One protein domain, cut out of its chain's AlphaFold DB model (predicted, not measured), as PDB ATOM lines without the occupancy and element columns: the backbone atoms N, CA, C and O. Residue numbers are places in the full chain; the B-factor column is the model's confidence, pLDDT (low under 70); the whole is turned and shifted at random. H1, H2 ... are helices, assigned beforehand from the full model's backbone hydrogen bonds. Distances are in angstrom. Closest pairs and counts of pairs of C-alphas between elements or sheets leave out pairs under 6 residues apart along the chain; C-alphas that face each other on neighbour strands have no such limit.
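AT A GLANCE: This is residues 64 to 125 of the 125 residues of an uncharacterized protein of Cnuella takakiae (UniProt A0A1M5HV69). The longest helix, H2, folds back beside H1 to make a long, narrow, open U, with a tight turn at residues 92 to 95 and a gap between the two arms. The free ends of the U, residues 64 to 73 and 110 to 125, stick out with no partner near them. The printed part has 62 residues with two named helices, H1 then H2, and no named strand: all helix. It is loose, with a radius of gyration of the C-alphas of 15.1 A, and spans 46 by 20 by 14 A.

HOW THE PARTS SIT: H2, residues 96 to 124, and H1, residues 64 to 91, are near each other, with 8 pairs of C-alphas within 10 A and no pair within 8 A. A tight link of 4 residues joins them. In H1 and H2 every O i to N i+4 pair is within hydrogen-bond range.

IN THESE COORDINATES: H2 measures 42.4 A from C-alpha 96 at (105.902, 88.754, -12.106) to C-alpha 124 at (100.286, 51.195, -31.050). H1 measures 40.8 A and begins at C-alpha 64, (92.065, 60.437, -36.744).

THE WHOLE: The C-alphas farthest apart are those of Lys 93 and Phe 125, 46.5 A. The printed part has no cut. Residues 93 to 97 and residue 125 have pLDDT under 70.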
ATOM      1  N   LEU A  64      90.669  60.077 -36.459       82.38
ATOM      2  CA  LEU A  64      92.065  60.437 -36.744       82.38
ATOM      3  C   LEU A  64      92.215  61.875 -37.253       82.38
ATOM      4  O   LEU A  64      93.119  62.601 -36.833       82.38
ATOM      5  N   ASN A  65      91.323  62.312 -38.143       80.19
ATOM      6  CA  ASN A  65      91.329  63.687 -38.641       80.19
ATOM      7  C   ASN A  65      91.055  64.697 -37.522       80.19
ATOM      8  O   ASN A  65      91.684  65.755 -37.486       80.19
ATOM      9  N   LEU A  66      90.145  64.369 -36.602       83.19
ATOM     10  CA  LEU A  66      89.872  65.203 -35.435       83.19
ATOM     11  C   LEU A  66      91.112  65.303 -34.543       83.19
ATOM     12  O   LEU A  66      91.536  66.411 -34.237       83.19
ATOM     13  N   LEU A  67      91.754  64.174 -34.231       81.75
ATOM     14  CA  LEU A  67      93.004  64.158 -33.468       81.75
ATOM     15  C   LEU A  67      94.087  65.024 -34.132       81.75
ATOM     16  O   LEU A  67      94.734  65.830 -33.471       81.75
ATOM     17  N   THR A  68      94.249  64.908 -35.450       80.81
ATOM     18  CA  THR A  68      95.234  65.689 -36.216       80.81
ATOM     19  C   THR A  68      94.961  67.192 -36.123       80.81
ATOM     20  O   THR A  68      95.883  67.991 -35.962       80.81
ATOM     21  N   ARG A  69      93.686  67.589 -36.192       82.00
ATOM     22  CA  ARG A  69      93.273  68.987 -36.058       82.00
ATOM     23  C   ARG A  69      93.571  69.535 -34.664       82.00
ATOM     24  O   ARG A  69      94.136  70.620 -34.560       82.00
ATOM     25  N   GLU A  70      93.242  68.782 -33.619       79.94
ATOM     26  CA  GLU A  70      93.537  69.182 -32.239       79.94
ATOM     27  C   GLU A  70      95.050  69.321 -32.003       79.94
ATOM     28  O   GLU A  70      95.504  70.321 -31.448       79.94
ATOM     29  N   MET A  71      95.858  68.397 -32.533       78.94
ATOM     30  CA  MET A  71      97.323  68.498 -32.487       78.94
ATOM     31  C   MET A  71      97.850  69.751 -33.203       78.94
ATOM     32  O   MET A  71      98.798  70.385 -32.738       78.94
ATOM     33  N   SER A  72      97.224  70.147 -34.313       76.75
ATOM     34  CA  SER A  72      97.582  71.377 -35.023       76.75
ATOM     35  C   SER A  72      97.273  72.631 -34.197       76.75
ATOM     36  O   SER A  72      98.112  73.534 -34.138       76.75
ATOM     37  N   TYR A  73      96.127  72.676 -33.508       79.81
ATOM     38  CA  TYR A  73      95.792  73.782 -32.605       79.81
ATOM     39  C   TYR A  73      96.774  73.899 -31.442       79.81
ATOM     40  O   TYR A  73      97.216  75.003 -31.124       79.81
ATOM     41  N   ILE A  74      97.179  72.770 -30.861       79.00
ATOM     42  CA  ILE A  74      98.217  72.734 -29.827       79.00
ATOM     43  C   ILE A  74      99.520  73.357 -30.345       79.00
ATOM     44  O   ILE A  74     100.069  74.255 -29.706       79.00
ATOM     45  N   GLY A  75      99.991  72.938 -31.524       76.19
ATOM     46  CA  GLY A  75     101.201  73.496 -32.132       76.19
ATOM     47  C   GLY A  75     101.099  75.003 -32.392       76.19
ATOM     48  O   GLY A  75     102.051  75.746 -32.153       76.19
ATOM     49  N   HIS A  76      99.928  75.478 -32.819       79.94
ATOM     50  CA  HIS A  76      99.690  76.903 -33.029       79.94
ATOM     51  C   HIS A  76      99.769  77.701 -31.719       79.94
ATOM     52  O   HIS A  76     100.442  78.731 -31.669       79.94
ATOM     53  N   ASN A  77      99.158  77.197 -30.646       78.62
ATOM     54  CA  ASN A  77      99.194  77.843 -29.335       78.62
ATOM     55  C   ASN A  77     100.624  77.924 -28.776       78.62
ATOM     56  O   ASN A  77     101.016  78.958 -28.239       78.62
ATOM     57  N   ILE A  78     101.442  76.883 -28.961       78.94
ATOM     58  CA  ILE A  78     102.861  76.890 -28.552       78.94
ATOM     59  C   ILE A  78     103.644  77.981 -29.292       78.94
ATOM     60  O   ILE A  78     104.427  78.714 -28.680       78.94
ATOM     61  N   ASN A  79     103.408  78.134 -30.597       80.50
ATOM     62  CA  ASN A  79     104.047  79.187 -31.385       80.50
ATOM     63  C   ASN A  79     103.638  80.590 -30.915       80.50
ATOM     64  O   ASN A  79     104.484  81.485 -30.849       80.50
ATOM     65  N   GLN A  80     102.368  80.786 -30.550       83.38
ATOM     66  CA  GLN A  80     101.895  82.050 -29.980       83.38
ATOM     67  C   GLN A  80     102.578  82.360 -28.644       83.38
ATOM     68  O   GLN A  80     103.097  83.463 -28.477       83.38
ATOM     69  N   VAL A  81     102.665  81.383 -27.732       81.69
ATOM     70  CA  VAL A  81     103.366  81.547 -26.444       81.69
ATOM     71  C   VAL A  81     104.838  81.895 -26.664       81.69
ATOM     72  O   VAL A  81     105.354  82.819 -26.042       81.69
ATOM     73  N   THR A  82     105.504  81.214 -27.594       80.75
ATOM     74  CA  THR A  82     106.912  81.482 -27.931       80.75
ATOM     75  C   THR A  82     107.100  82.908 -28.450       80.75
ATOM     76  O   THR A  82     108.007  83.623 -28.029       80.75
ATOM     77  N   THR A  83     106.196  83.353 -29.324       81.62
ATOM     78  CA  THR A  83     106.206  84.717 -29.872       81.62
ATOM     79  C   THR A  83     105.997  85.754 -28.769       81.62
ATOM     80  O   THR A  83     106.743  86.732 -28.700       81.62
ATOM     81  N   ALA A  84     105.036  85.524 -27.871       79.19
ATOM     82  CA  ALA A  84     104.771  86.400 -26.736       79.19
ATOM     83  C   ALA A  84     105.986  86.491 -25.797       79.19
ATOM     84  O   ALA A  84     106.393  87.591 -25.434       79.19
ATOM     85  N   LEU A  85     106.630  85.362 -25.476       77.12
ATOM     86  CA  LEU A  85     107.850  85.333 -24.657       77.12
ATOM     87  C   LEU A  85     108.995  86.135 -25.287       77.12
ATOM     88  O   LEU A  85     109.686  86.872 -24.585       77.12
ATOM     89  N   HIS A  86     109.178  86.050 -26.608       78.62
ATOM     90  CA  HIS A  86     110.160  86.881 -27.305       78.62
ATOM     91  C   HIS A  86     109.826  88.373 -27.223       78.62
ATOM     92  O   HIS A  86     110.713  89.184 -26.962       78.62
ATOM     93  N   GLN A  87     108.559  88.747 -27.407       80.00
ATOM     94  CA  GLN A  87     108.117  90.141 -27.294       80.00
ATOM     95  C   GLN A  87     108.317  90.692 -25.879       80.00
ATOM     96  O   GLN A  87     108.792  91.811 -25.722       80.00
ATOM     97  N   ILE A  88     108.012  89.887 -24.865       76.69
ATOM     98  CA  ILE A  88     108.246  90.173 -23.448       76.69
ATOM     99  C   ILE A  88     109.733  90.393 -23.160       76.69
ATOM    100  O   ILE A  88     110.113  91.385 -22.542       76.69
ATOM    101  N   ASN A  89     110.588  89.478 -23.622       75.50
ATOM    102  CA  ASN A  89     112.029  89.575 -23.400       75.50
ATOM    103  C   ASN A  89     112.606  90.843 -24.047       75.50
ATOM    104  O   ASN A  89     113.459  91.510 -23.470       75.50
ATOM    105  N   ASN A  90     112.087  91.205 -25.221       79.88
ATOM    106  CA  ASN A  90     112.480  92.416 -25.933       79.88
ATOM    107  C   ASN A  90     111.928  93.696 -25.286       79.88
ATOM    108  O   ASN A  90     112.569  94.740 -25.364       79.88
ATOM    109  N   SER A  91     110.744  93.643 -24.668       80.00
ATOM    110  CA  SER A  91     110.097  94.808 -24.054       80.00
ATOM    111  C   SER A  91     110.535  95.065 -22.609       80.00
ATOM    112  O   SER A  91     110.294  96.160 -22.104       80.00
ATOM    113  N   GLN A  92     111.152  94.075 -21.945       70.69
ATOM    114  CA  GLN A  92     111.521  94.077 -20.519       70.69
ATOM    115  C   GLN A  92     110.370  94.443 -19.565       70.69
ATOM    116  O   GLN A  92     110.593  94.842 -18.422       70.69
ATOM    117  N   LYS A  93     109.121  94.302 -20.018       68.69
ATOM    118  CA  LYS A  93     107.924  94.579 -19.227       68.69
ATOM    119  C   LYS A  93     107.177  93.275 -19.016       68.69
ATOM    120  O   LYS A  93     106.465  92.817 -19.904       68.69
ATOM    121  N   ILE A  94     107.355  92.686 -17.838       65.81
ATOM    122  CA  ILE A  94     106.473  91.638 -17.339       65.81
ATOM    123  C   ILE A  94     106.135  91.921 -15.885       65.81
ATOM    124  O   ILE A  94     107.014  92.238 -15.081       65.81
ATOM    125  N   GLU A  95     104.863  91.765 -15.543       65.75
ATOM    126  CA  GLU A  95     104.452  91.665 -14.154       65.75
ATOM    127  C   GLU A  95     104.704  90.229 -13.681       65.75
ATOM    128  O   GLU A  95     104.264  89.260 -14.301       65.75
ATOM    129  N   ALA A  96     105.442  90.065 -12.580       61.69
ATOM    130  CA  ALA A  96     105.902  88.754 -12.106       61.69
ATOM    131  C   ALA A  96     104.765  87.727 -11.893       61.69
ATOM    132  O   ALA A  96     104.992  86.522 -12.016       61.69
ATOM    133  N   GLY A  97     103.541  88.193 -11.612       65.81
ATOM    134  CA  GLY A  97     102.355  87.342 -11.471       65.81
ATOM    135  C   GLY A  97     101.893  86.692 -12.781       65.81
ATOM    136  O   GLY A  97     101.510  85.523 -12.779       65.81
ATOM    137  N   GLU A  98     101.987  87.397 -13.912       70.56
ATOM    138  CA  GLU A  98     101.573  86.880 -15.225       70.56
ATOM    139  C   GLU A  98     102.528  85.788 -15.725       70.56
ATOM    140  O   GLU A  98     102.105  84.775 -16.285       70.56
ATOM    141  N   PHE A  99     103.824  85.940 -15.442       72.81
ATOM    142  CA  PHE A  99     104.836  84.943 -15.791       72.81
ATOM    143  C   PHE A  99     104.625  83.609 -15.058       72.81
ATOM    144  O   PHE A  99     104.766  82.539 -15.654       72.81
ATOM    145  N   ALA A 100     104.243  83.659 -13.777       75.25
ATOM    146  CA  ALA A 100     103.969  82.466 -12.978       75.25
ATOM    147  C   ALA A 100     102.765  81.668 -13.512       75.25
ATOM    148  O   ALA A 100     102.811  80.436 -13.554       75.25
ATOM    149  N   LEU A 101     101.718  82.360 -13.977       77.81
ATOM    150  CA  LEU A 101     100.552  81.728 -14.600       77.81
ATOM    151  C   LEU A 101     100.936  80.995 -15.891       77.81
ATOM    152  O   LEU A 101     100.591  79.823 -16.052       77.81
ATOM    153  N   ILE A 102     101.726  81.630 -16.762       77.12
ATOM    154  CA  ILE A 102     102.217  81.012 -18.005       77.12
ATOM    155  C   ILE A 102     103.045  79.756 -17.701       77.12
ATOM    156  O   ILE A 102     102.845  78.711 -18.323       77.12
ATOM    157  N   LEU A 103     103.940  79.825 -16.713       80.06
ATOM    158  CA  LEU A 103     104.739  78.682 -16.260       80.06
ATOM    159  C   LEU A 103     103.869  77.514 -15.780       80.06
ATOM    160  O   LEU A 103     104.158  76.360 -16.101       80.06
ATOM    161  N   SER A 104     102.800  77.803 -15.033       81.12
ATOM    162  CA  SER A 104     101.881  76.776 -14.538       81.12
ATOM    163  C   SER A 104     101.123  76.070 -15.669       81.12
ATOM    164  O   SER A 104     101.043  74.840 -15.680       81.12
ATOM    165  N   GLU A 105     100.660  76.818 -16.675       80.88
ATOM    166  CA  GLU A 105      99.972  76.252 -17.838       80.88
ATOM    167  C   GLU A 105     100.920  75.445 -18.732       80.88
ATOM    168  O   GLU A 105     100.563  74.357 -19.185       80.88
ATOM    169  N   LEU A 106     102.160  75.907 -18.927       81.56
ATOM    170  CA  LEU A 106     103.183  75.147 -19.653       81.56
ATOM    171  C   LEU A 106     103.528  73.828 -18.952       81.56
ATOM    172  O   LEU A 106     103.745  72.809 -19.611       81.56
ATOM    173  N   LYS A 107     103.548  73.823 -17.616       83.88
ATOM    174  CA  LYS A 107     103.759  72.598 -16.840       83.88
ATOM    175  C   LYS A 107     102.591  71.625 -17.009       83.88
ATOM    176  O   LYS A 107     102.822  70.469 -17.350       83.88
ATOM    177  N   ARG A 108     101.352  72.112 -16.889       83.56
ATOM    178  CA  ARG A 108     100.137  71.318 -17.133       83.56
ATOM    179  C   ARG A 108     100.116  70.723 -18.545       83.56
ATOM    180  O   ARG A 108      99.714  69.577 -18.728       83.56
ATOM    181  N   TYR A 109     100.572  71.487 -19.537       82.56
ATOM    182  CA  TYR A 109     100.716  71.012 -20.909       82.56
ATOM    183  C   TYR A 109     101.720  69.853 -21.032       82.56
ATOM    184  O   TYR A 109     101.412  68.857 -21.685       82.56
ATOM    185  N   ASN A 110     102.892  69.947 -20.394       81.69
ATOM    186  CA  ASN A 110     103.877  68.860 -20.411       81.69
ATOM    187  C   ASN A 110     103.330  67.574 -19.779       81.69
ATOM    188  O   ASN A 110     103.502  66.502 -20.356       81.69
ATOM    189  N   ASP A 111     102.610  67.682 -18.663       84.75
ATOM    190  CA  ASP A 111     102.000  66.517 -18.012       84.75
ATOM    191  C   ASP A 111     100.968  65.840 -18.934       84.75
ATOM    192  O   ASP A 111     100.954  64.616 -19.086       84.75
ATOM    193  N   LEU A 112     100.134  66.635 -19.614       83.56
ATOM    194  CA  LEU A 112      99.176  66.145 -20.611       83.56
ATOM    195  C   LEU A 112      99.870  65.493 -21.814       83.56
ATOM    196  O   LEU A 112      99.425  64.444 -22.281       83.56
ATOM    197  N   ARG A 113     100.964  66.082 -22.307       83.38
ATOM    198  CA  ARG A 113     101.777  65.515 -23.392       83.38
ATOM    199  C   ARG A 113     102.312  64.138 -23.010       83.38
ATOM    200  O   ARG A 113     102.243  63.217 -23.821       83.38
ATOM    201  N   ASP A 114     102.832  63.991 -21.798       83.88
ATOM    202  CA  ASP A 114     103.424  62.734 -21.338       83.88
ATOM    203  C   ASP A 114     102.357  61.648 -21.159       83.88
ATOM    204  O   ASP A 114     102.557  60.508 -21.584       83.88
ATOM    205  N   GLN A 115     101.177  62.011 -20.645       85.25
ATOM    206  CA  GLN A 115     100.019  61.113 -20.604       85.25
ATOM    207  C   GLN A 115      99.577  60.675 -22.004       85.25
ATOM    208  O   GLN A 115      99.314  59.490 -22.223       85.25
ATOM    209  N   LEU A 116      99.511  61.607 -22.960       82.00
ATOM    210  CA  LEU A 116      99.152  61.300 -24.343       82.00
ATOM    211  C   LEU A 116     100.184  60.359 -24.979       82.00
ATOM    212  O   LEU A 116      99.809  59.363 -25.593       82.00
ATOM    213  N   SER A 117     101.474  60.639 -24.784       81.06
ATOM    214  CA  SER A 117     102.580  59.804 -25.260       81.06
ATOM    215  C   SER A 117     102.479  58.378 -24.713       81.06
ATOM    216  O   SER A 117     102.558  57.414 -25.473       81.06
ATOM    217  N   TYR A 118     102.194  58.237 -23.414       87.75
ATOM    218  CA  TYR A 118     101.974  56.942 -22.775       87.75
ATOM    219  C   TYR A 118     100.782  56.182 -23.377       87.75
ATOM    220  O   TYR A 118     100.884  54.989 -23.666       87.75
ATOM    221  N   GLN A 119      99.649  56.856 -23.599       84.81
ATOM    222  CA  GLN A 119      98.476  56.215 -24.203       84.81
ATOM    223  C   GLN A 119      98.721  55.794 -25.652       84.81
ATOM    224  O   GLN A 119      98.294  54.710 -26.045       84.81
ATOM    225  N   LEU A 120      99.430  56.613 -26.432       80.19
ATOM    226  CA  LEU A 120      99.796  56.285 -27.808       80.19
ATOM    227  C   LEU A 120     100.767  55.105 -27.862       80.19
ATOM    228  O   LEU A 120     100.561  54.206 -28.672       80.19
ATOM    229  N   GLN A 121     101.770  55.062 -26.979       80.00
ATOM    230  CA  GLN A 121     102.649  53.899 -26.864       80.00
ATOM    231  C   GLN A 121     101.841  52.639 -26.576       80.00
ATOM    232  O   GLN A 121     101.887  51.715 -27.369       80.00
ATOM    233  N   LYS A 122     101.008  52.647 -25.530       86.19
ATOM    234  CA  LYS A 122     100.166  51.500 -25.160       86.19
ATOM    235  C   LYS A 122      99.219  51.033 -26.277       86.19
ATOM    236  O   LYS A 122      98.845  49.864 -26.309       86.19
ATOM    237  N   ALA A 123      98.741  51.947 -27.119       77.31
ATOM    238  CA  ALA A 123      97.770  51.633 -28.162       77.31
ATOM    239  C   ALA A 123      98.407  51.084 -29.449       77.31
ATOM    240  O   ALA A 123      97.740  50.345 -30.174       77.31
ATOM    241  N   PHE A 124      99.655  51.459 -29.751       75.75
ATOM    242  CA  PHE A 124     100.286  51.195 -31.050       75.75
ATOM    243  C   PHE A 124     101.600  50.401 -30.982       75.75
ATOM    244  O   PHE A 124     102.075  49.976 -32.037       75.75
ATOM    245  N   PHE A 125     102.171  50.187 -29.793       66.00
ATOM    246  CA  PHE A 125     103.431  49.471 -29.560       66.00
ATOM    247  C   PHE A 125     103.318  48.528 -28.356       66.00
ATOM    248  O   PHE A 125     104.028  47.499 -28.376       66.00
TER     249      PHE A 125